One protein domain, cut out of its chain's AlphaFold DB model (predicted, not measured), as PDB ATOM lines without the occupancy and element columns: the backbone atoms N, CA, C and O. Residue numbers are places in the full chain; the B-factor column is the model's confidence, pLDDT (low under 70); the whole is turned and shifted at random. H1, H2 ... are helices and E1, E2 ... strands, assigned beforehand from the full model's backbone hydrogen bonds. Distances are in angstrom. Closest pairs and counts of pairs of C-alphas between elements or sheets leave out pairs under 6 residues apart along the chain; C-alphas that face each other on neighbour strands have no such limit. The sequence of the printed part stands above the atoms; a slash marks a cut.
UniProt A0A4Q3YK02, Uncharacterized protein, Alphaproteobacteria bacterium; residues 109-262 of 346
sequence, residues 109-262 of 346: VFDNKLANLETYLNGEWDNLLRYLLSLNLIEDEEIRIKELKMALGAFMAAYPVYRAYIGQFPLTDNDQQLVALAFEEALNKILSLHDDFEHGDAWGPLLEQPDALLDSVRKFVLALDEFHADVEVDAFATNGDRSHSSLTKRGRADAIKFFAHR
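What this domain is: This is residues 109 to 262 of the 346 residues of an uncharacterized protein of Alphaproteobacteria bacterium (UniProt A0A4Q3YK02). A hairpin of two strands, E1 and E2, packs on the later part of one long helix, H4, which H3, H6 and H7 meet crosswise. H1 and H2 pack on H3, and little H5 sits near the end of H4. The 154 printed residues are mostly helix, in the order H1 to H6, E1, E2, H7; the sheet is antiparallel. The whole is compact, radius of gyration of the C-alphas 16.3 A, spanning 46 by 33 by 31 A.

Where its parts are: E1 is residues 231 to 236, 15.4 A, and E2 is 242 to 247, 15.7 A. H4, residues 173 to 198, measures 35.4 A and begins at C-alpha 173 (-42.592, 45.968, 31.258). H1 is 109 to 119, from C-alpha 109 (-50.150, 21.305, 28.777); H2 is 122 to 134, H3 145 to 158, H5 203 to 207, H6 211 to 226, 22.3 A, and H7 249 to 260.

How they stand to each other: E1 and E2 form a hairpin, with N 233 and O 245 2.9 A apart, within hydrogen-bond range. The closest C-alphas of H4 and E2, Asp 195 and Ser 245, are 6.4 A apart. H3 and H4 are the hubs, touching four helices each. Closest C-alphas of touching helices are Ala 158 and Ala 182 for H3 and H4, 5.0 A at a steep tilt of 66 degrees; Glu 198 and Gly 251 for H4 and H7, 4.0 A; Phe 197 and Trp 203 for H4 and H5, 7.3 A; Glu 147 and Ala 212 for H3 and H6, 5.3 A; Lys 113 and Ala 157 for H1 and H3, 5.2 A; Leu 129 and Lys 149 for H2 and H3, 6.1 A. H1 and H4 are apart. Every O i to N i+4 pair is within hydrogen-bond range in H1, H2, H3, H5, H6 and H7; in H4, 21 of 22.

The domain as a whole: The C-alphas farthest apart, Gln 168 and Asp 201, are 47.0 A apart. The printed part has no cut. The link H3 to H4 is long. Mean pLDDT of the printed part is 72.1; residues under 70 include 219 to 247.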
ATOM      1  N   VAL A 109     -49.384  20.074  29.018       86.19
ATOM      2  CA  VAL A 109     -50.150  21.305  28.777       86.19
ATOM      3  C   VAL A 109     -49.816  21.881  27.406       86.19
ATOM      4  O   VAL A 109     -50.735  22.169  26.637       86.19
ATOM      5  N   PHE A 110     -48.530  22.014  27.077       83.19
ATOM      6  CA  PHE A 110     -48.088  22.531  25.783       83.19
ATOM      7  C   PHE A 110     -48.602  21.671  24.622       83.19
ATOM      8  O   PHE A 110     -49.239  22.189  23.700       83.19
ATOM      9  N   ASP A 111     -48.378  20.356  24.686       81.00
ATOM     10  CA  ASP A 111     -48.742  19.428  23.614       81.00
ATOM     11  C   ASP A 111     -50.269  19.415  23.400       81.00
ATOM     12  O   ASP A 111     -50.740  19.458  22.263       81.00
ATOM     13  N   ASN A 112     -51.065  19.461  24.479       86.12
ATOM     14  CA  ASN A 112     -52.525  19.545  24.377       86.12
ATOM     15  C   ASN A 112     -53.016  20.901  23.857       86.12
ATOM     16  O   ASN A 112     -53.980  20.946  23.090       86.12
ATOM     17  N   LYS A 113     -52.385  22.017  24.248       85.81
ATOM     18  CA  LYS A 113     -52.711  23.339  23.691       85.81
ATOM     19  C   LYS A 113     -52.482  23.348  22.178       85.81
ATOM     20  O   LYS A 113     -53.361  23.787  21.439       85.81
ATOM     21  N   LEU A 114     -51.353  22.810  21.717       82.88
ATOM     22  CA  LEU A 114     -51.043  22.721  20.291       82.88
ATOM     23  C   LEU A 114     -52.001  21.773  19.547       82.88
ATOM     24  O   LEU A 114     -52.545  22.146  18.509       82.88
ATOM     25  N   ALA A 115     -52.302  20.600  20.110       79.44
ATOM     26  CA  ALA A 115     -53.267  19.663  19.529       79.44
ATOM     27  C   ALA A 115     -54.684  20.260  19.427       79.44
ATOM     28  O   ALA A 115     -55.394  20.031  18.442       79.44
ATOM     29  N   ASN A 116     -55.100  21.064  20.412       86.00
ATOM     30  CA  ASN A 116     -56.371  21.790  20.366       86.00
ATOM     31  C   ASN A 116     -56.394  22.847  19.253       86.00
ATOM     32  O   ASN A 116     -57.416  22.981  18.574       86.00
ATOM     33  N   LEU A 117     -55.282  23.560  19.029       83.50
ATOM     34  CA  LEU A 117     -55.153  24.479  17.892       83.50
ATOM     35  C   LEU A 117     -55.314  23.742  16.560       83.50
ATOM     36  O   LEU A 117     -56.030  24.210  15.679       83.50
ATOM     37  N   GLU A 118     -54.695  22.572  16.427       79.38
ATOM     38  CA  GLU A 118     -54.777  21.763  15.212       79.38
ATOM     39  C   GLU A 118     -56.171  21.180  14.971       79.38
ATOM     40  O   GLU A 118     -56.644  21.203  13.833       79.38
ATOM     41  N   THR A 119     -56.820  20.679  16.023       83.06
ATOM     42  CA  THR A 119     -58.059  19.892  15.924       83.06
ATOM     43  C   THR A 119     -59.310  20.763  15.906       83.06
ATOM     44  O   THR A 119     -60.219  20.516  15.116       83.06
ATOM     45  N   TYR A 120     -59.374  21.775  16.776       92.50
ATOM     46  CA  TYR A 120     -60.603  22.535  17.023       92.50
ATOM     47  C   TYR A 120     -60.534  23.988  16.556       92.50
ATOM     48  O   TYR A 120     -61.572  24.542  16.209       92.50
ATOM     49  N   LEU A 121     -59.343  24.599  16.530       91.12
ATOM     50  CA  LEU A 121     -59.164  26.030  16.232       91.12
ATOM     51  C   LEU A 121     -58.336  26.278  14.961       91.12
ATOM     52  O   LEU A 121     -57.723  27.334  14.797       91.12
ATOM     53  N   ASN A 122     -58.292  25.299  14.049       88.44
ATOM     54  CA  ASN A 122     -57.423  25.363  12.873       88.44
ATOM     55  C   ASN A 122     -57.777  26.544  11.959       88.44
ATOM     56  O   ASN A 122     -56.889  27.200  11.413       88.44
ATOM     57  N   GLY A 123     -59.078  26.828  11.827       91.31
ATOM     58  CA  GLY A 123     -59.592  27.926  11.012       91.31
ATOM     59  C   GLY A 123     -59.268  29.299  11.605       91.31
ATOM     60  O   GLY A 123     -58.844  30.203  10.886       91.31
ATOM     61  N   GLU A 124     -59.409  29.461  12.918       92.44
ATOM     62  CA  GLU A 124     -59.013  30.663  13.654       92.44
ATOM     63  C   GLU A 124     -57.503  30.884  13.553       92.44
ATOM     64  O   GLU A 124     -57.055  32.008  13.316       92.44
ATOM     65  N   TRP A 125     -56.725  29.806  13.649       91.44
ATOM     66  CA  TRP A 125     -55.279  29.837  13.477       91.44
ATOM     67  C   TRP A 125     -54.873  30.260  12.058       91.44
ATOM     68  O   TRP A 125     -53.995  31.108  11.900       91.44
ATOM     69  N   ASP A 126     -55.555  29.759  11.021       89.25
ATOM     70  CA  ASP A 126     -55.368  30.216   9.635       89.25
ATOM     71  C   ASP A 126     -55.706  31.697   9.457       89.25
ATOM     72  O   ASP A 126     -54.991  32.430   8.771       89.25
ATOM     73  N   ASN A 127     -56.791  32.160  10.076       92.25
ATOM     74  CA  ASN A 127     -57.181  33.565  10.016       92.25
ATOM     75  C   ASN A 127     -56.146  34.464  10.702       92.25
ATOM     76  O   ASN A 127     -55.810  35.521  10.165       92.25
ATOM     77  N   LEU A 128     -55.598  34.032  11.841       91.69
ATOM     78  CA  LEU A 128     -54.548  34.765  12.541       91.69
ATOM     79  C   LEU A 128     -53.251  34.815  11.724       91.69
ATOM     80  O   LEU A 128     -52.639  35.877  11.620       91.69
ATOM     81  N   LEU A 129     -52.866  33.711  11.083       86.69
ATOM     82  CA  LEU A 129     -51.714  33.672  10.183       86.69
ATOM     83  C   LEU A 129     -51.887  34.624   8.995       86.69
ATOM     84  O   LEU A 129     -50.975  35.382   8.670       86.69
ATOM     85  N   ARG A 130     -53.063  34.626   8.356       88.12
ATOM     86  CA  ARG A 130     -53.372  35.571   7.269       88.12
ATOM     87  C   ARG A 130     -53.285  37.016   7.745       88.12
ATOM     88  O   ARG A 130     -52.763  37.861   7.020       88.12
ATOM     89  N   TYR A 131     -53.771  37.294   8.953       88.88
ATOM     90  CA  TYR A 131     -53.652  38.617   9.549       88.88
ATOM     91  C   TYR A 131     -52.186  39.001   9.770       88.88
ATOM     92  O   TYR A 131     -51.784  40.070   9.322       88.88
ATOM     93  N   LEU A 132     -51.365  38.117  10.347       86.00
ATOM     94  CA  LEU A 132     -49.927  38.340  10.526       86.00
ATOM     95  C   LEU A 132     -49.224  38.661   9.200       86.00
ATOM     96  O   LEU A 132     -48.500  39.651   9.116       86.00
ATOM     97  N   LEU A 133     -49.482  37.873   8.154       85.31
ATOM     98  CA  LEU A 133     -48.917  38.102   6.820       85.31
ATOM     99  C   LEU A 133     -49.350  39.458   6.241       85.31
ATOM    100  O   LEU A 133     -48.541  40.154   5.638       85.31
ATOM    101  N   SER A 134     -50.599  39.875   6.475       88.38
ATOM    102  CA  SER A 134     -51.110  41.168   5.999       88.38
ATOM    103  C   SER A 134     -50.418  42.383   6.629       88.38
ATOM    104  O   SER A 134     -50.459  43.471   6.054       88.38
ATOM    105  N   LEU A 135     -49.768  42.208   7.786       86.62
ATOM    106  CA  LEU A 135     -49.017  43.272   8.451       86.62
ATOM    107  C   LEU A 135     -47.653  43.539   7.791       86.62
ATOM    108  O   LEU A 135     -47.042  44.553   8.111       86.62
ATOM    109  N   ASN A 136     -47.185  42.670   6.882       83.81
ATOM    110  CA  ASN A 136     -45.887  42.782   6.197       83.81
ATOM    111  C   ASN A 136     -44.706  43.021   7.163       83.81
ATOM    112  O   ASN A 136     -43.817  43.817   6.880       83.81
ATOM    113  N   LEU A 137     -44.723  42.357   8.325       77.88
ATOM    114  CA  LEU A 137     -43.678  42.480   9.356       77.88
ATOM    115  C   LEU A 137     -42.497  41.524   9.146       77.88
ATOM    116  O   LEU A 137     -41.492  41.630   9.842       77.88
ATOM    117  N   ILE A 138     -42.644  40.555   8.245       73.88
ATOM    118  CA  ILE A 138     -41.662  39.506   7.984       73.88
ATOM    119  C   ILE A 138     -41.082  39.771   6.600       73.88
ATOM    120  O   ILE A 138     -41.801  39.690   5.608       73.88
ATOM    121  N   GLU A 139     -39.796  40.114   6.556       66.44
ATOM    122  CA  GLU A 139     -39.076  40.446   5.318       66.44
ATOM    123  C   GLU A 139     -38.412  39.219   4.666       66.44
ATOM    124  O   GLU A 139     -37.977  39.286   3.520       66.44
ATOM    125  N   ASP A 140     -38.338  38.093   5.383       67.88
ATOM    126  CA  ASP A 140     -37.716  36.858   4.906       67.88
ATOM    127  C   ASP A 140     -38.679  36.054   4.012       67.88
ATOM    128  O   ASP A 140     -39.620  35.406   4.482       67.88
ATOM    129  N   GLU A 141     -38.421  36.096   2.705       62.69
ATOM    130  CA  GLU A 141     -39.189  35.387   1.677       62.69
ATOM    131  C   GLU A 141     -38.978  33.856   1.695       62.69
ATOM    132  O   GLU A 141     -39.732  33.124   1.049       62.69
ATOM    133  N   GLU A 142     -37.989  33.336   2.435       57.25
ATOM    134  CA  GLU A 142     -37.691  31.897   2.513       57.25
ATOM    135  C   GLU A 142     -38.497  31.157   3.597       57.25
ATOM    136  O   GLU A 142     -38.519  29.912   3.649       57.25
ATOM    137  N   ILE A 143     -39.185  31.890   4.477       64.06
ATOM    138  CA  ILE A 143     -40.041  31.301   5.508       64.06
ATOM    139  C   ILE A 143     -41.270  30.673   4.848       64.06
ATOM    140  O   ILE A 143     -42.085  31.339   4.208       64.06
ATOM    141  N   ARG A 144     -41.457  29.359   5.033       68.25
ATOM    142  CA  ARG A 144     -42.634  28.680   4.484       68.25
ATOM    143  C   ARG A 144     -43.830  28.967   5.384       68.25
ATOM    144  O   ARG A 144     -43.755  28.814   6.600       68.25
ATOM    145  N   ILE A 145     -44.979  29.264   4.775       72.06
ATOM    146  CA  ILE A 145     -46.237  29.586   5.479       72.06
ATOM    147  C   ILE A 145     -46.588  28.534   6.548       72.06
ATOM    148  O   ILE A 145     -47.023  28.884   7.643       72.06
ATOM    149  N   LYS A 146     -46.357  27.244   6.263       68.25
ATOM    150  CA  LYS A 146     -46.616  26.141   7.204       68.25
ATOM    151  C   LYS A 146     -45.759  26.222   8.474       68.25
ATOM    152  O   LYS A 146     -46.254  25.924   9.556       68.25
ATOM    153  N   GLU A 147     -44.494  26.614   8.356       67.94
ATOM    154  CA  GLU A 147     -43.597  26.761   9.511       67.94
ATOM    155  C   GLU A 147     -43.958  27.994  10.319       67.94
ATOM    156  O   GLU A 147     -43.991  27.926  11.539       67.94
ATOM    157  N   LEU A 148     -44.279  29.103   9.644       74.19
ATOM    158  CA  LEU A 148     -44.719  30.318  10.319       74.19
ATOM    159  C   LEU A 148     -46.009  30.075  11.106       74.19
ATOM    160  O   LEU A 148     -46.129  30.520  12.245       74.19
ATOM    161  N   LYS A 149     -46.947  29.313  10.524       78.81
ATOM    162  CA  LYS A 149     -48.148  28.845  11.220       78.81
ATOM    163  C   LYS A 149     -47.753  28.092  12.487       78.81
ATOM    164  O   LYS A 149     -48.182  28.484  13.565       78.81
ATOM    165  N   MET A 150     -46.892  27.078  12.366       78.06
ATOM    166  CA  MET A 150     -46.444  26.258  13.496       78.06
ATOM    167  C   MET A 150     -45.737  27.074  14.585       78.06
ATOM    168  O   MET A 150     -46.064  26.919  15.755       78.06
ATOM    169  N   ALA A 151     -44.838  27.985  14.213       74.31
ATOM    170  CA  ALA A 151     -44.147  28.871  15.149       74.31
ATOM    171  C   ALA A 151     -45.132  29.766  15.917       74.31
ATOM    172  O   ALA A 151     -45.031  29.902  17.134       74.31
ATOM    173  N   LEU A 152     -46.136  30.309  15.224       81.06
ATOM    174  CA  LEU A 152     -47.222  31.060  15.850       81.06
ATOM    175  C   LEU A 152     -48.032  30.184  16.822       81.06
ATOM    176  O   LEU A 152     -48.350  30.629  17.920       81.06
ATOM    177  N   GLY A 153     -48.330  28.936  16.451       85.31
ATOM    178  CA  GLY A 153     -49.024  27.988  17.330       85.31
ATOM    179  C   GLY A 153     -48.211  27.616  18.571       85.31
ATOM    180  O   GLY A 153     -48.754  27.604  19.671       85.31
ATOM    181  N   ALA A 154     -46.905  27.387  18.415       80.75
ATOM    182  CA  ALA A 154     -45.991  27.122  19.522       80.75
ATOM    183  C   ALA A 154     -45.914  28.315  20.484       80.75
ATOM    184  O   ALA A 154     -46.045  28.131  21.689       80.75
ATOM    185  N   PHE A 155     -45.801  29.538  19.959       82.25
ATOM    186  CA  PHE A 155     -45.853  30.760  20.764       82.25
ATOM    187  C   PHE A 155     -47.172  30.880  21.544       82.25
ATOM    188  O   PHE A 155     -47.168  31.176  22.736       82.25
ATOM    189  N   MET A 156     -48.311  30.606  20.900       87.06
ATOM    190  CA  MET A 156     -49.622  30.627  21.562       87.06
ATOM    191  C   MET A 156     -49.751  29.537  22.638       87.06
ATOM    192  O   MET A 156     -50.323  29.788  23.697       87.06
ATOM    193  N   ALA A 157     -49.218  28.337  22.392       86.50
ATOM    194  CA  ALA A 157     -49.226  27.239  23.355       86.50
ATOM    195  C   ALA A 157     -48.327  27.530  24.572       86.50
ATOM    196  O   ALA A 157     -48.708  27.237  25.709       86.50
ATOM    197  N   ALA A 158     -47.181  28.167  24.332       84.81
ATOM    198  CA  ALA A 158     -46.226  28.610  25.341       84.81
ATOM    199  C   ALA A 158     -46.673  29.857  26.120       84.81
ATOM    200  O   ALA A 158     -46.068  30.191  27.136       84.81
ATOM    201  N   TYR A 159     -47.717  30.565  25.669       85.62
ATOM    202  CA  TYR A 159     -48.124  31.804  26.324       85.62
ATOM    203  C   TYR A 159     -48.567  31.526  27.779       85.62
ATOM    204  O   TYR A 159     -49.428  30.659  27.998       85.62
ATOM    205  N   PRO A 160     -47.984  32.226  28.774       84.69
ATOM    206  CA  PRO A 160     -48.085  31.842  30.187       84.69
ATOM    207  C   PRO A 160     -49.418  32.220  30.843       84.69
ATOM    208  O   PRO A 160     -49.743  31.711  31.906       84.69
ATOM    209  N   VAL A 161     -50.199  33.106  30.223       88.06
ATOM    210  CA  VAL A 161     -51.500  33.569  30.732       88.06
ATOM    211  C   VAL A 161     -52.588  33.363  29.683       88.06
ATOM    212  O   VAL A 161     -52.297  33.144  28.508       88.06
ATOM    213  N   TYR A 162     -53.857  33.463  30.087       85.56
ATOM    214  CA  TYR A 162     -54.990  33.181  29.199       85.56
ATOM    215  C   TYR A 162     -55.014  34.078  27.948       85.56
ATOM    216  O   TYR A 162     -55.289  33.605  26.847       85.56
ATOM    217  N   ARG A 163     -54.697  35.373  28.105       87.31
ATOM    218  CA  ARG A 163     -54.503  36.312  26.992       87.31
ATOM    219  C   ARG A 163     -53.726  37.558  27.405       87.31
ATOM    220  O   ARG A 163     -53.740  37.956  28.565       87.31
ATOM    221  N   ALA A 164     -53.142  38.237  26.422       86.12
ATOM    222  CA  ALA A 164     -52.572  39.569  26.599       86.12
ATOM    223  C   ALA A 164     -53.639  40.680  26.491       86.12
ATOM    224  O   ALA A 164     -54.610  40.570  25.727       86.12
ATOM    225  N   TYR A 165     -53.412  41.785  27.208       84.62
ATOM    226  CA  TYR A 165     -54.247  42.993  27.215       84.62
ATOM    227  C   TYR A 165     -53.483  44.197  26.641       84.62
ATOM    228  O   TYR A 165     -53.396  45.263  27.249       84.62
ATOM    229  N   ILE A 166     -52.924  44.030  25.438       83.25
ATOM    230  CA  ILE A 166     -52.107  45.058  24.782       83.25
ATOM    231  C   ILE A 166     -53.014  46.184  24.273       83.25
ATOM    232  O   ILE A 166     -53.659  46.067  23.232       83.25
ATOM    233  N   GLY A 167     -53.077  47.276  25.035       73.62
ATOM    234  CA  GLY A 167     -53.866  48.464  24.690       73.62
ATOM    235  C   GLY A 167     -53.081  49.559  23.965       73.62
ATOM    236  O   GLY A 167     -53.689  50.436  23.354       73.62
ATOM    237  N   GLN A 168     -51.749  49.536  24.037       78.06
ATOM    238  CA  GLN A 168     -50.886  50.576  23.475       78.06
ATOM    239  C   GLN A 168     -49.452  50.078  23.254       78.06
ATOM    240  O   GLN A 168     -49.034  49.091  23.856       78.06
ATOM    241  N   PHE A 169     -48.704  50.807  22.422       78.19
ATOM    242  CA  PHE A 169     -47.262  50.644  22.245       78.19
ATOM    243  C   PHE A 169     -46.510  51.891  22.745       78.19
ATOM    244  O   PHE A 169     -47.035  52.999  22.597       78.19
ATOM    245  N   PRO A 170     -45.280  51.746  23.277       84.38
ATOM    246  CA  PRO A 170     -44.563  50.486  23.520       84.38
ATOM    247  C   PRO A 170     -45.245  49.614  24.589       84.38
ATOM    248  O   PRO A 170     -46.050  50.109  25.376       84.38
ATOM    249  N   LEU A 171     -44.950  48.310  24.571       81.50
ATOM    250  CA  LEU A 171     -45.470  47.354  25.554       81.50
ATOM    251  C   LEU A 171     -45.042  47.752  26.971       81.50
ATOM    252  O   LEU A 171     -43.939  48.272  27.154       81.50
ATOM    253  N   THR A 172     -45.890  47.469  27.961       83.12
ATOM    254  CA  THR A 172     -45.519  47.620  29.375       83.12
ATOM    255  C   THR A 172     -44.427  46.618  29.754       83.12
ATOM    256  O   THR A 172     -44.311  45.577  29.111       83.12
ATOM    257  N   ASP A 173     -43.650  46.888  30.805       82.06
ATOM    258  CA  ASP A 173     -42.592  45.968  31.258       82.06
ATOM    259  C   ASP A 173     -43.139  44.560  31.548       82.06
ATOM    260  O   ASP A 173     -42.513  43.563  31.193       82.06
ATOM    261  N   ASN A 174     -44.342  44.475  32.127       82.19
ATOM    262  CA  ASN A 174     -45.016  43.205  32.384       82.19
ATOM    263  C   ASN A 174     -45.385  42.475  31.082       82.19
ATOM    264  O   ASN A 174     -45.082  41.296  30.929       82.19
ATOM    265  N   ASP A 175     -45.991  43.169  30.112       82.62
ATOM    266  CA  ASP A 175     -46.338  42.559  28.822       82.62
ATOM    267  C   ASP A 175     -45.089  42.129  28.039       82.62
ATOM    268  O   ASP A 175     -45.093  41.077  27.406       82.62
ATOM    269  N   GLN A 176     -44.002  42.908  28.104       82.75
ATOM    270  CA  GLN A 176     -42.720  42.537  27.498       82.75
ATOM    271  C   GLN A 176     -42.160  41.256  28.114       82.75
ATOM    272  O   GLN A 176     -41.723  40.376  27.377       82.75
ATOM    273  N   GLN A 177     -42.204  41.129  29.444       82.38
ATOM    274  CA  GLN A 177     -41.764  39.919  30.141       82.38
ATOM    275  C   GLN A 177     -42.620  38.705  29.768       82.38
ATOM    276  O   GLN A 177     -42.067  37.652  29.479       82.38
ATOM    277  N   LEU A 178     -43.948  38.844  29.710       82.06
ATOM    278  CA  LEU A 178     -44.839  37.747  29.306       82.06
ATOM    279  C   LEU A 178     -44.568  37.286  27.868       82.06
ATOM    280  O   LEU A 178     -44.522  36.086  27.605       82.06
ATOM    281  N   VAL A 179     -44.356  38.231  26.948       79.31
ATOM    282  CA  VAL A 179     -43.984  37.921  25.561       79.31
ATOM    283  C   VAL A 179     -42.618  37.234  25.506       79.31
ATOM    284  O   VAL A 179     -42.488  36.228  24.815       79.31
ATOM    285  N   ALA A 180     -41.621  37.732  26.243       74.75
ATOM    286  CA  ALA A 180     -40.290  37.132  26.300       74.75
ATOM    287  C   ALA A 180     -40.335  35.696  26.841       74.75
ATOM    288  O   ALA A 180     -39.808  34.803  26.190       74.75
ATOM    289  N   LEU A 181     -41.045  35.456  27.947       77.62
ATOM    290  CA  LEU A 181     -41.238  34.118  28.518       77.62
ATOM    291  C   LEU A 181     -41.895  33.157  27.524       77.62
ATOM    292  O   LEU A 181     -41.460  32.020  27.390       77.62
ATOM    293  N   ALA A 182     -42.916  33.610  26.788       74.88
ATOM    294  CA  ALA A 182     -43.560  32.786  25.768       74.88
ATOM    295  C   ALA A 182     -42.604  32.431  24.614       74.88
ATOM    296  O   ALA A 182     -42.638  31.312  24.102       74.88
ATOM    297  N   PHE A 183     -41.738  33.365  24.204       73.44
ATOM    298  CA  PHE A 183     -40.691  33.097  23.215       73.44
ATOM    299  C   PHE A 183     -39.617  32.149  23.747       73.44
ATOM    300  O   PHE A 183     -39.228  31.237  23.024       73.44
ATOM    301  N   GLU A 184     -39.153  32.347  24.981       71.50
ATOM    302  CA  GLU A 184     -38.170  31.481  25.636       71.50
ATOM    303  C   GLU A 184     -38.702  30.057  25.764       71.50
ATOM    304  O   GLU A 184     -38.029  29.123  25.352       71.50
ATOM    305  N   GLU A 185     -39.935  29.875  26.228       73.19
ATOM    306  CA  GLU A 185     -40.551  28.554  26.367       73.19
ATOM    307  C   GLU A 185     -40.773  27.873  25.003       73.19
ATOM    308  O   GLU A 185     -40.462  26.692  24.819       73.19
ATOM    309  N   ALA A 186     -41.232  28.623  23.993       70.44
ATOM    310  CA  ALA A 186     -41.341  28.106  22.629       70.44
ATOM    311  C   ALA A 186     -39.968  27.716  22.048       70.44
ATOM    312  O   ALA A 186     -39.850  26.697  21.361       70.44
ATOM    313  N   LEU A 187     -38.924  28.496  22.342       69.50
ATOM    314  CA  LEU A 187     -37.551  28.199  21.945       69.50
ATOM    315  C   LEU A 187     -37.001  26.986  22.702       69.50
ATOM    316  O   LEU A 187     -36.390  26.130  22.074       69.50
ATOM    317  N   ASN A 188     -37.270  26.853  24.001       69.12
ATOM    318  CA  ASN A 188     -36.876  25.703  24.815       69.12
ATOM    319  C   ASN A 188     -37.446  24.409  24.255       69.12
ATOM    320  O   ASN A 188     -36.759  23.393  24.240       69.12
ATOM    321  N   LYS A 189     -38.666  24.435  23.712       67.25
ATOM    322  CA  LYS A 189     -39.232  23.273  23.022       67.25
ATOM    323  C   LYS A 189     -38.447  22.906  21.758       67.25
ATOM    324  O   LYS A 189     -38.203  21.726  21.510       67.25
ATOM    325  N   ILE A 190     -38.033  23.903  20.972       65.31
ATOM    326  CA  ILE A 190     -37.178  23.709  19.787       65.31
ATOM    327  C   ILE A 190     -35.799  23.178  20.207       65.31
ATOM    328  O   ILE A 190     -35.283  22.259  19.574       65.31
ATOM    329  N   LEU A 191     -35.225  23.720  21.282       66.56
ATOM    330  CA  LEU A 191     -33.935  23.306  21.829       66.56
ATOM    331  C   LEU A 191     -33.986  21.908  22.447       66.56
ATOM    332  O   LEU A 191     -33.078  21.129  22.222       66.56
ATOM    333  N   SER A 192     -35.063  21.533  23.132       68.56
ATOM    334  CA  SER A 192     -35.247  20.177  23.664       68.56
ATOM    335  C   SER A 192     -35.300  19.142  22.538       68.56
ATOM    336  O   SER A 192     -34.639  18.111  22.624       68.56
ATOM    337  N   LEU A 193     -36.005  19.445  21.442       64.56
ATOM    338  CA  LEU A 193     -35.968  18.614  20.235       64.56
ATOM    339  C   LEU A 193     -34.580  18.588  19.592       64.56
ATOM    340  O   LEU A 193     -34.203  17.590  18.985       64.56
ATOM    341  N   HIS A 194     -33.820  19.679  19.695       64.31
ATOM    342  CA  HIS A 194     -32.416  19.683  19.308       64.31
ATOM    343  C   HIS A 194     -31.564  18.776  20.203       64.31
ATOM    344  O   HIS A 194     -30.767  17.990  19.699       64.31
ATOM    345  N   ASP A 195     -31.715  18.859  21.518       68.12
ATOM    346  CA  ASP A 195     -30.914  18.092  22.466       68.12
ATOM    347  C   ASP A 195     -31.141  16.587  22.287       68.12
ATOM    348  O   ASP A 195     -30.195  15.806  22.396       68.12
ATOM    349  N   ASP A 196     -32.349  16.183  21.902       69.25
ATOM    350  CA  ASP A 196     -32.660  14.825  21.452       69.25
ATOM    351  C   ASP A 196     -31.773  14.374  20.266       69.25
ATOM    352  O   ASP A 196     -31.348  13.213  20.207       69.25
ATOM    353  N   PHE A 197     -31.435  15.286  19.342       63.53
ATOM    354  CA  PHE A 197     -30.465  15.046  18.263       63.53
ATOM    355  C   PHE A 197     -29.010  15.018  18.761       63.53
ATOM    356  O   PHE A 197     -28.234  14.173  18.311       63.53
ATOM    357  N   GLU A 198     -28.627  15.916  19.673       68.75
ATOM    358  CA  GLU A 198     -27.259  16.028  20.211       68.75
ATOM    359  C   GLU A 198     -26.854  14.784  21.022       68.75
ATOM    360  O   GLU A 198     -25.728  14.292  20.904       68.75
ATOM    361  N   HIS A 199     -27.781  14.231  21.808       72.12
ATOM    362  CA  HIS A 199     -27.512  13.114  22.720       72.12
ATOM    363  C   HIS A 199     -27.789  11.730  22.107       72.12
ATOM    364  O   HIS A 199     -27.458  10.713  22.712       72.12
ATOM    365  N   GLY A 200     -28.293  11.674  20.868       56.09
ATOM    366  CA  GLY A 200     -28.111  10.539  19.956       56.09
ATOM    367  C   GLY A 200     -29.021   9.314  20.118       56.09
ATOM    368  O   GLY A 200     -28.895   8.405  19.295       56.09
ATOM    369  N   ASP A 201     -29.956   9.287  21.072       55.94
ATOM    370  CA  ASP A 201     -30.806   8.108  21.347       55.94
ATOM    371  C   ASP A 201     -32.321   8.322  21.098       55.94
ATOM    372  O   ASP A 201     -33.107   7.380  21.214       55.94
ATOM    373  N   ALA A 202     -32.759   9.518  20.684       56.75
ATOM    374  CA  ALA A 202     -34.181   9.901  20.624       56.75
ATOM    375  C   ALA A 202     -34.815   9.905  19.211       56.75
ATOM    376  O   ALA A 202     -35.866  10.502  18.978       56.75
ATOM    377  N   TRP A 203     -34.226   9.201  18.240       63.03
ATOM    378  CA  TRP A 203     -34.675   9.231  16.835       63.03
ATOM    379  C   TRP A 203     -36.119   8.758  16.602       63.03
ATOM    380  O   TRP A 203     -36.776   9.241  15.685       63.03
ATOM    381  N   GLY A 204     -36.610   7.798  17.394       60.78
ATOM    382  CA  GLY A 204     -37.970   7.257  17.275       60.78
ATOM    383  C   GLY A 204     -39.052   8.282  17.641       60.78
ATOM    384  O   GLY A 204     -39.850   8.625  16.775       60.78
ATOM    385  N   PRO A 205     -39.040   8.828  18.871       60.91
ATOM    386  CA  PRO A 205     -39.961   9.886  19.298       60.91
ATOM    387  C   PRO A 205     -39.931  11.140  18.412       60.91
ATOM    388  O   PRO A 205     -40.963  11.769  18.190       60.91
ATOM    389  N   LEU A 206     -38.766  11.485  17.852       62.84
ATOM    390  CA  LEU A 206     -38.630  12.588  16.896       62.84
ATOM    391  C   LEU A 206     -39.413  12.350  15.595       62.84
ATOM    392  O   LEU A 206     -39.921  13.301  15.010       62.84
ATOM    393  N   LEU A 207     -39.550  11.101  15.137       62.56
ATOM    394  CA  LEU A 207     -40.337  10.768  13.941       62.56
ATOM    395  C   LEU A 207     -41.850  10.913  14.154       62.56
ATOM    396  O   LEU A 207     -42.584  10.979  13.169       62.56
ATOM    397  N   GLU A 208     -42.303  10.966  15.406       61.16
ATOM    398  CA  GLU A 208     -43.709  11.161  15.776       61.16
ATOM    399  C   GLU A 208     -44.083  12.649  15.901       61.16
ATOM    400  O   GLU A 208     -45.262  12.983  16.008       61.16
ATOM    401  N   GLN A 209     -43.098  13.556  15.851       64.94
ATOM    402  CA  GLN A 209     -43.330  14.999  15.925       64.94
ATOM    403  C   GLN A 209     -43.921  15.562  14.621       64.94
ATOM    404  O   GLN A 209     -43.620  15.060  13.531       64.94
ATOM    405  N   PRO A 210     -44.702  16.660  14.685       61.91
ATOM    406  CA  PRO A 210     -45.232  17.308  13.490       61.91
ATOM    407  C   PRO A 210     -44.120  17.738  12.519       61.91
ATOM    408  O   PRO A 210     -43.176  18.428  12.901       61.91
ATOM    409  N   ASP A 211     -44.266  17.423  11.226       60.06
ATOM    410  CA  ASP A 211     -43.263  17.749  10.192       60.06
ATOM    411  C   ASP A 211     -42.878  19.237  10.145       60.06
ATOM    412  O   ASP A 211     -41.758  19.577   9.769       60.06
ATOM    413  N   ALA A 212     -43.806  20.135  10.489       54.00
ATOM    414  CA  ALA A 212     -43.528  21.569  10.526       54.00
ATOM    415  C   ALA A 212     -42.552  21.935  11.652       54.00
ATOM    416  O   ALA A 212     -41.650  22.735  11.430       54.00
ATOM    417  N   LEU A 213     -42.708  21.315  12.823       59.34
ATOM    418  CA  LEU A 213     -41.839  21.523  13.975       59.34
ATOM    419  C   LEU A 213     -40.434  20.976  13.696       59.34
ATOM    420  O   LEU A 213     -39.443  21.666  13.926       59.34
ATOM    421  N   LEU A 214     -40.350  19.785  13.095       65.44
ATOM    422  CA  LEU A 214     -39.082  19.207  12.645       65.44
ATOM    423  C   LEU A 214     -38.366  20.094  11.618       65.44
ATOM    424  O   LEU A 214     -37.141  20.182  11.636       65.44
ATOM    425  N   ASP A 215     -39.099  20.774  10.734       63.84
ATOM    426  CA  ASP A 215     -38.463  21.691   9.791       63.84
ATOM    427  C   ASP A 215     -37.998  23.001  10.426       63.84
ATOM    428  O   ASP A 215     -36.933  23.494  10.066       63.84
ATOM    429  N   SER A 216     -38.726  23.533  11.409       60.81
ATOM    430  CA  SER A 216     -38.244  24.663  12.208       60.81
ATOM    431  C   SER A 216     -36.926  24.323  12.909       60.81
ATOM    432  O   SER A 216     -35.989  25.117  12.844       60.81
ATOM    433  N   VAL A 217     -36.805  23.118  13.479       67.06
ATOM    434  CA  VAL A 217     -35.540  22.627  14.057       67.06
ATOM    435  C   VAL A 217     -34.454  22.513  12.981       67.06
ATOM    436  O   VAL A 217     -33.332  22.966  13.193       67.06
ATOM    437  N   ARG A 218     -34.776  21.991  11.788       71.19
ATOM    438  CA  ARG A 218     -33.837  21.943  10.651       71.19
ATOM    439  C   ARG A 218     -33.312  23.327  10.282       71.19
ATOM    440  O   ARG A 218     -32.107  23.496  10.140       71.19
ATOM    441  N   LYS A 219     -34.201  24.305  10.105       65.44
ATOM    442  CA  LYS A 219     -33.839  25.681   9.737       65.44
ATOM    443  C   LYS A 219     -33.003  26.355  10.816       65.44
ATOM    444  O   LYS A 219     -32.010  26.991  10.488       65.44
ATOM    445  N   PHE A 220     -33.365  26.155  12.080       69.62
ATOM    446  CA  PHE A 220     -32.588  26.628  13.219       69.62
ATOM    447  C   PHE A 220     -31.162  26.060  13.195       69.62
ATOM    448  O   PHE A 220     -30.195  26.816  13.218       69.62
ATOM    449  N   VAL A 221     -31.017  24.740  13.033       67.75
ATOM    450  CA  VAL A 221     -29.707  24.076  12.933       67.75
ATOM    451  C   VAL A 221     -28.899  24.578  11.730       67.75
ATOM    452  O   VAL A 221     -27.704  24.830  11.872       67.75
ATOM    453  N   LEU A 222     -29.529  24.740  10.561       65.81
ATOM    454  CA  LEU A 222     -28.865  25.222   9.344       65.81
ATOM    455  C   LEU A 222     -28.385  26.669   9.476       65.81
ATOM    456  O   LEU A 222     -27.246  26.952   9.120       65.81
ATOM    457  N   ALA A 223     -29.215  27.560  10.023       63.19
ATOM    458  CA  ALA A 223     -28.826  28.944  10.273       63.19
ATOM    459  C   ALA A 223     -27.604  29.002  11.203       63.19
ATOM    460  O   ALA A 223     -26.629  29.693  10.921       63.19
ATOM    461  N   LEU A 224     -27.601  28.218  12.283       62.31
ATOM    462  CA  LEU A 224     -26.473  28.179  13.220       62.31
ATOM    463  C   LEU A 224     -25.197  27.595  12.600       62.31
ATOM    464  O   LEU A 224     -24.097  28.062  12.909       62.31
ATOM    465  N   ASP A 225     -25.327  26.613  11.703       66.00
ATOM    466  CA  ASP A 225     -24.193  26.069  10.951       66.00
ATOM    467  C   ASP A 225     -23.602  27.091   9.966       66.00
ATOM    468  O   ASP A 225     -22.377  27.250   9.913       66.00
ATOM    469  N   GLU A 226     -24.458  27.840   9.259       65.00
ATOM    470  CA  GLU A 226     -24.069  28.923   8.344       65.00
ATOM    471  C   GLU A 226     -23.324  30.047   9.072       65.00
ATOM    472  O   GLU A 226     -22.286  30.516   8.603       65.00
ATOM    473  N   PHE A 227     -23.790  30.430  10.264       57.25
ATOM    474  CA  PHE A 227     -23.109  31.421  11.101       57.25
ATOM    475  C   PHE A 227     -21.867  30.874  11.822       57.25
ATOM    476  O   PHE A 227     -21.195  31.627  12.529       57.25
ATOM    477  N   HIS A 228     -21.543  29.584  11.657       59.06
ATOM    478  CA  HIS A 228     -20.476  28.885  12.381       59.06
ATOM    479  C   HIS A 228     -20.530  29.114  13.900       59.06
ATOM    480  O   HIS A 228     -19.496  29.139  14.575       59.06
ATOM    481  N   ALA A 229     -21.740  29.290  14.430       53.44
ATOM    482  CA  ALA A 229     -21.973  29.617  15.822       53.44
ATOM    483  C   ALA A 229     -22.098  28.323  16.630       53.44
ATOM    484  O   ALA A 229     -22.967  27.492  16.369       53.44
ATOM    485  N   ASP A 230     -21.226  28.154  17.621       59.09
ATOM    486  CA  ASP A 230     -21.481  27.219  18.710       59.09
ATOM    487  C   ASP A 230     -22.333  27.975  19.733       59.09
ATOM    488  O   ASP A 230     -21.914  29.014  20.247       59.09
ATOM    489  N   VAL A 231     -23.565  27.509  19.933       58.72
ATOM    490  CA  VAL A 231     -24.519  28.154  20.836       58.72
ATOM    491  C   VAL A 231     -24.636  27.304  22.086       58.72
ATOM    492  O   VAL A 231     -25.017  26.138  22.024       58.72
ATOM    493  N   GLU A 232     -24.310  27.910  23.216       61.38
ATOM    494  CA  GLU A 232     -24.671  27.408  24.533       61.38
ATOM    495  C   GLU A 232     -25.844  28.260  25.008       61.38
ATOM    496  O   GLU A 232     -25.695  29.466  25.229       61.38
ATOM    497  N   VAL A 233     -27.027  27.653  25.087       60.09
ATOM    498  CA  VAL A 233     -28.216  28.306  25.628       60.09
ATOM    499  C   VAL A 233     -28.444  27.769  27.026       60.09
ATOM    500  O   VAL A 233     -28.719  26.588  27.230       60.09
ATOM    501  N   ASP A 234     -28.353  28.668  27.995       57.00
ATOM    502  CA  ASP A 234     -28.915  28.429  29.311       57.00
ATOM    503  C   ASP A 234     -30.374  28.856  29.288       57.00
ATOM    504  O   ASP A 234     -30.697  30.044  29.293       57.00
ATOM    505  N   ALA A 235     -31.242  27.863  29.239       54.84
ATOM    506  CA  ALA A 235     -32.671  28.036  29.262       54.84
ATOM    507  C   ALA A 235     -33.170  27.787  30.684       54.84
ATOM    508  O   ALA A 235     -33.013  26.694  31.235       54.84
ATOM    509  N   PHE A 236     -33.752  28.812  31.296       48.84
ATOM    510  CA  PHE A 236     -34.387  28.678  32.598       48.84
ATOM    511  C   PHE A 236     -35.827  28.225  32.389       48.84
ATOM    512  O   PHE A 236     -36.616  28.923  31.759       48.84
ATOM    513  N   ALA A 237     -36.168  27.058  32.922       51.12
ATOM    514  CA  ALA A 237     -37.555  26.665  33.058       51.12
ATOM    515  C   ALA A 237     -38.252  27.609  34.051       51.12
ATOM    516  O   ALA A 237     -37.635  28.174  34.962       51.12
ATOM    517  N   THR A 238     -39.563  27.775  33.900       41.62
ATOM    518  CA  THR A 238     -40.394  28.647  34.753       41.62
ATOM    519  C   THR A 238     -40.348  28.271  36.242       41.62
ATOM    520  O   THR A 238     -40.603  29.114  37.107       41.62
ATOM    521  N   ASN A 239     -39.966  27.031  36.557       46.28
ATOM    522  CA  ASN A 239     -39.753  26.517  37.911       46.28
ATOM    523  C   ASN A 239     -38.366  26.869  38.513       46.28
ATOM    524  O   ASN A 239     -38.122  26.577  39.684       46.28
ATOM    525  N   GLY A 240     -37.483  27.523  37.749       50.22
ATOM    526  CA  GLY A 240     -36.124  27.896  38.151       50.22
ATOM    527  C   GLY A 240     -35.048  26.855  37.824       50.22
ATOM    528  O   GLY A 240     -33.871  27.112  38.092       50.22
ATOM    529  N   ASP A 241     -35.416  25.715  37.236       49.88
ATOM    530  CA  ASP A 241     -34.450  24.737  36.753       49.88
ATOM    531  C   ASP A 241     -33.699  25.301  35.550       49.88
ATOM    532  O   ASP A 241     -34.267  25.905  34.642       49.88
ATOM    533  N   ARG A 242     -32.384  25.101  35.542       56.25
ATOM    534  CA  ARG A 242     -31.538  25.484  34.418       56.25
ATOM    535  C   ARG A 242     -31.370  24.276  33.515       56.25
ATOM    536  O   ARG A 242     -30.678  23.326  33.875       56.25
ATOM    537  N   SER A 243     -31.979  24.337  32.343       59.75
ATOM    538  CA  SER A 243     -31.619  23.466  31.234       59.75
ATOM    539  C   SER A 243     -30.451  24.101  30.483       59.75
ATOM    540  O   SER A 243     -30.443  25.298  30.198       59.75
ATOM    541  N   HIS A 244     -29.411  23.312  30.247       62.00
ATOM    542  CA  HIS A 244     -28.265  23.734  29.458       62.00
ATOM    543  C   HIS A 244     -28.324  22.975  28.141       62.00
ATOM    544  O   HIS A 244     -28.073  21.771  28.118       62.00
ATOM    545  N   SER A 245     -28.686  23.682  27.076       63.69
ATOM    546  CA  SER A 245     -28.645  23.153  25.719       63.69
ATOM    547  C   SER A 245     -27.346  23.611  25.075       63.69
ATOM    548  O   SER A 245     -27.030  24.803  25.034       63.69
ATOM    549  N   SER A 246     -26.568  22.651  24.590       66.06
ATOM    550  CA  SER A 246     -25.341  22.921  23.853       66.06
ATOM    551  C   SER A 246     -25.524  22.446  22.428       66.06
ATOM    552  O   SER A 246     -25.731  21.258  22.187       66.06
ATOM    553  N   LEU A 247     -25.408  23.364  21.480       67.31
ATOM    554  CA  LEU A 247     -25.529  23.056  20.069       67.31
ATOM    555  C   LEU A 247     -24.127  22.906  19.485       67.31
ATOM    556  O   LEU A 247     -23.535  23.873  18.994       67.31
ATOM    557  N   THR A 248     -23.561  21.701  19.588       70.88
ATOM    558  CA  THR A 248     -22.172  21.465  19.185       70.88
ATOM    559  C   THR A 248     -22.074  21.214  17.684       70.88
ATOM    560  O   THR A 248     -23.034  20.830  17.015       70.88
ATOM    561  N   LYS A 249     -20.867  21.342  17.123       70.56
ATOM    562  CA  LYS A 249     -20.589  20.922  15.735       70.56
ATOM    563  C   LYS A 249     -21.025  19.482  15.449       70.56
ATOM    564  O   LYS A 249     -21.336  19.159  14.304       70.56
ATOM    565  N   ARG A 250     -21.011  18.609  16.462       74.50
ATOM    566  CA  ARG A 250     -21.394  17.205  16.319       74.50
ATOM    567  C   ARG A 250     -22.911  17.052  16.236       74.50
ATOM    568  O   ARG A 250     -23.358  16.472  15.251       74.50
ATOM    569  N   GLY A 251     -23.684  17.588  17.183       70.00
ATOM    570  CA  GLY A 251     -25.146  17.502  17.116       70.00
ATOM    571  C   GLY A 251     -25.726  18.259  15.931       70.00
ATOM    572  O   GLY A 251     -26.600  17.716  15.261       70.00
ATOM    573  N   ARG A 252     -25.144  19.402  15.532       74.19
ATOM    574  CA  ARG A 252     -25.481  20.039  14.242       74.19
ATOM    575  C   ARG A 252     -25.269  19.092  13.070       74.19
ATOM    576  O   ARG A 252     -26.165  18.926  12.250       74.19
ATOM    577  N   ALA A 253     -24.113  18.433  12.983       73.81
ATOM    578  CA  ALA A 253     -23.839  17.489  11.903       73.81
ATOM    579  C   ALA A 253     -24.779  16.271  11.929       73.81
ATOM    580  O   ALA A 253     -25.133  15.756  10.869       73.81
ATOM    581  N   ASP A 254     -25.186  15.799  13.107       73.19
ATOM    582  CA  ASP A 254     -26.081  14.650  13.260       73.19
ATOM    583  C   ASP A 254     -27.547  15.021  12.952       73.19
ATOM    584  O   ASP A 254     -28.207  14.298  12.198       73.19
ATOM    585  N   ALA A 255     -28.012  16.199  13.373       70.25
ATOM    586  CA  ALA A 255     -29.276  16.791  12.935       70.25
ATOM    587  C   ALA A 255     -29.281  17.043  11.414       70.25
ATOM    588  O   ALA A 255     -30.207  16.629  10.716       70.25
ATOM    589  N   ILE A 256     -28.213  17.622  10.851       71.12
ATOM    590  CA  ILE A 256     -28.063  17.803   9.398       71.12
ATOM    591  C   ILE A 256     -28.125  16.453   8.678       71.12
ATOM    592  O   ILE A 256     -28.826  16.349   7.681       71.12
ATOM    593  N   LYS A 257     -27.476  15.385   9.168       72.19
ATOM    594  CA  LYS A 257     -27.570  14.036   8.563       72.19
ATOM    595  C   LYS A 257     -28.979  13.448   8.626       72.19
ATOM    596  O   LYS A 257     -29.402  12.777   7.676       72.19
ATOM    597  N   PHE A 258     -29.697  13.679   9.721       70.12
ATOM    598  CA  PHE A 258     -31.096  13.283   9.855       70.12
ATOM    599  C   PHE A 258     -31.967  13.975   8.807       70.12
ATOM    600  O   PHE A 258     -32.734  13.324   8.094       70.12
ATOM    601  N   PHE A 259     -31.761  15.277   8.615       64.44
ATOM    602  CA  PHE A 259     -32.452  16.052   7.590       64.44
ATOM    603  C   PHE A 259     -31.906  15.850   6.168       64.44
ATOM    604  O   PHE A 259     -32.646  16.072   5.213       64.44
ATOM    605  N   ALA A 260     -30.679  15.347   5.994       59.19
ATOM    606  CA  ALA A 260     -30.035  15.139   4.690       59.19
ATOM    607  C   ALA A 260     -30.792  14.132   3.810       59.19
ATOM    608  O   ALA A 260     -30.685  14.144   2.585       59.19
ATOM    609  N   HIS A 261     -31.598  13.263   4.425       50.97
ATOM    610  CA  HIS A 261     -32.478  12.334   3.715       50.97
ATOM    611  C   HIS A 261     -33.874  12.920   3.429       50.97
ATOM    612  O   HIS A 261     -34.645  12.309   2.686       50.97
ATOM    613  N   ARG A 262     -34.195  14.099   3.980       53.06
ATOM    614  CA  ARG A 262     -35.474  14.823   3.849       53.06
ATOM    615  C   ARG A 262     -35.405  16.048   2.911       53.06
ATOM    616  O   ARG A 262     -36.364  16.810   2.842       53.06
TER     617      ARG A 262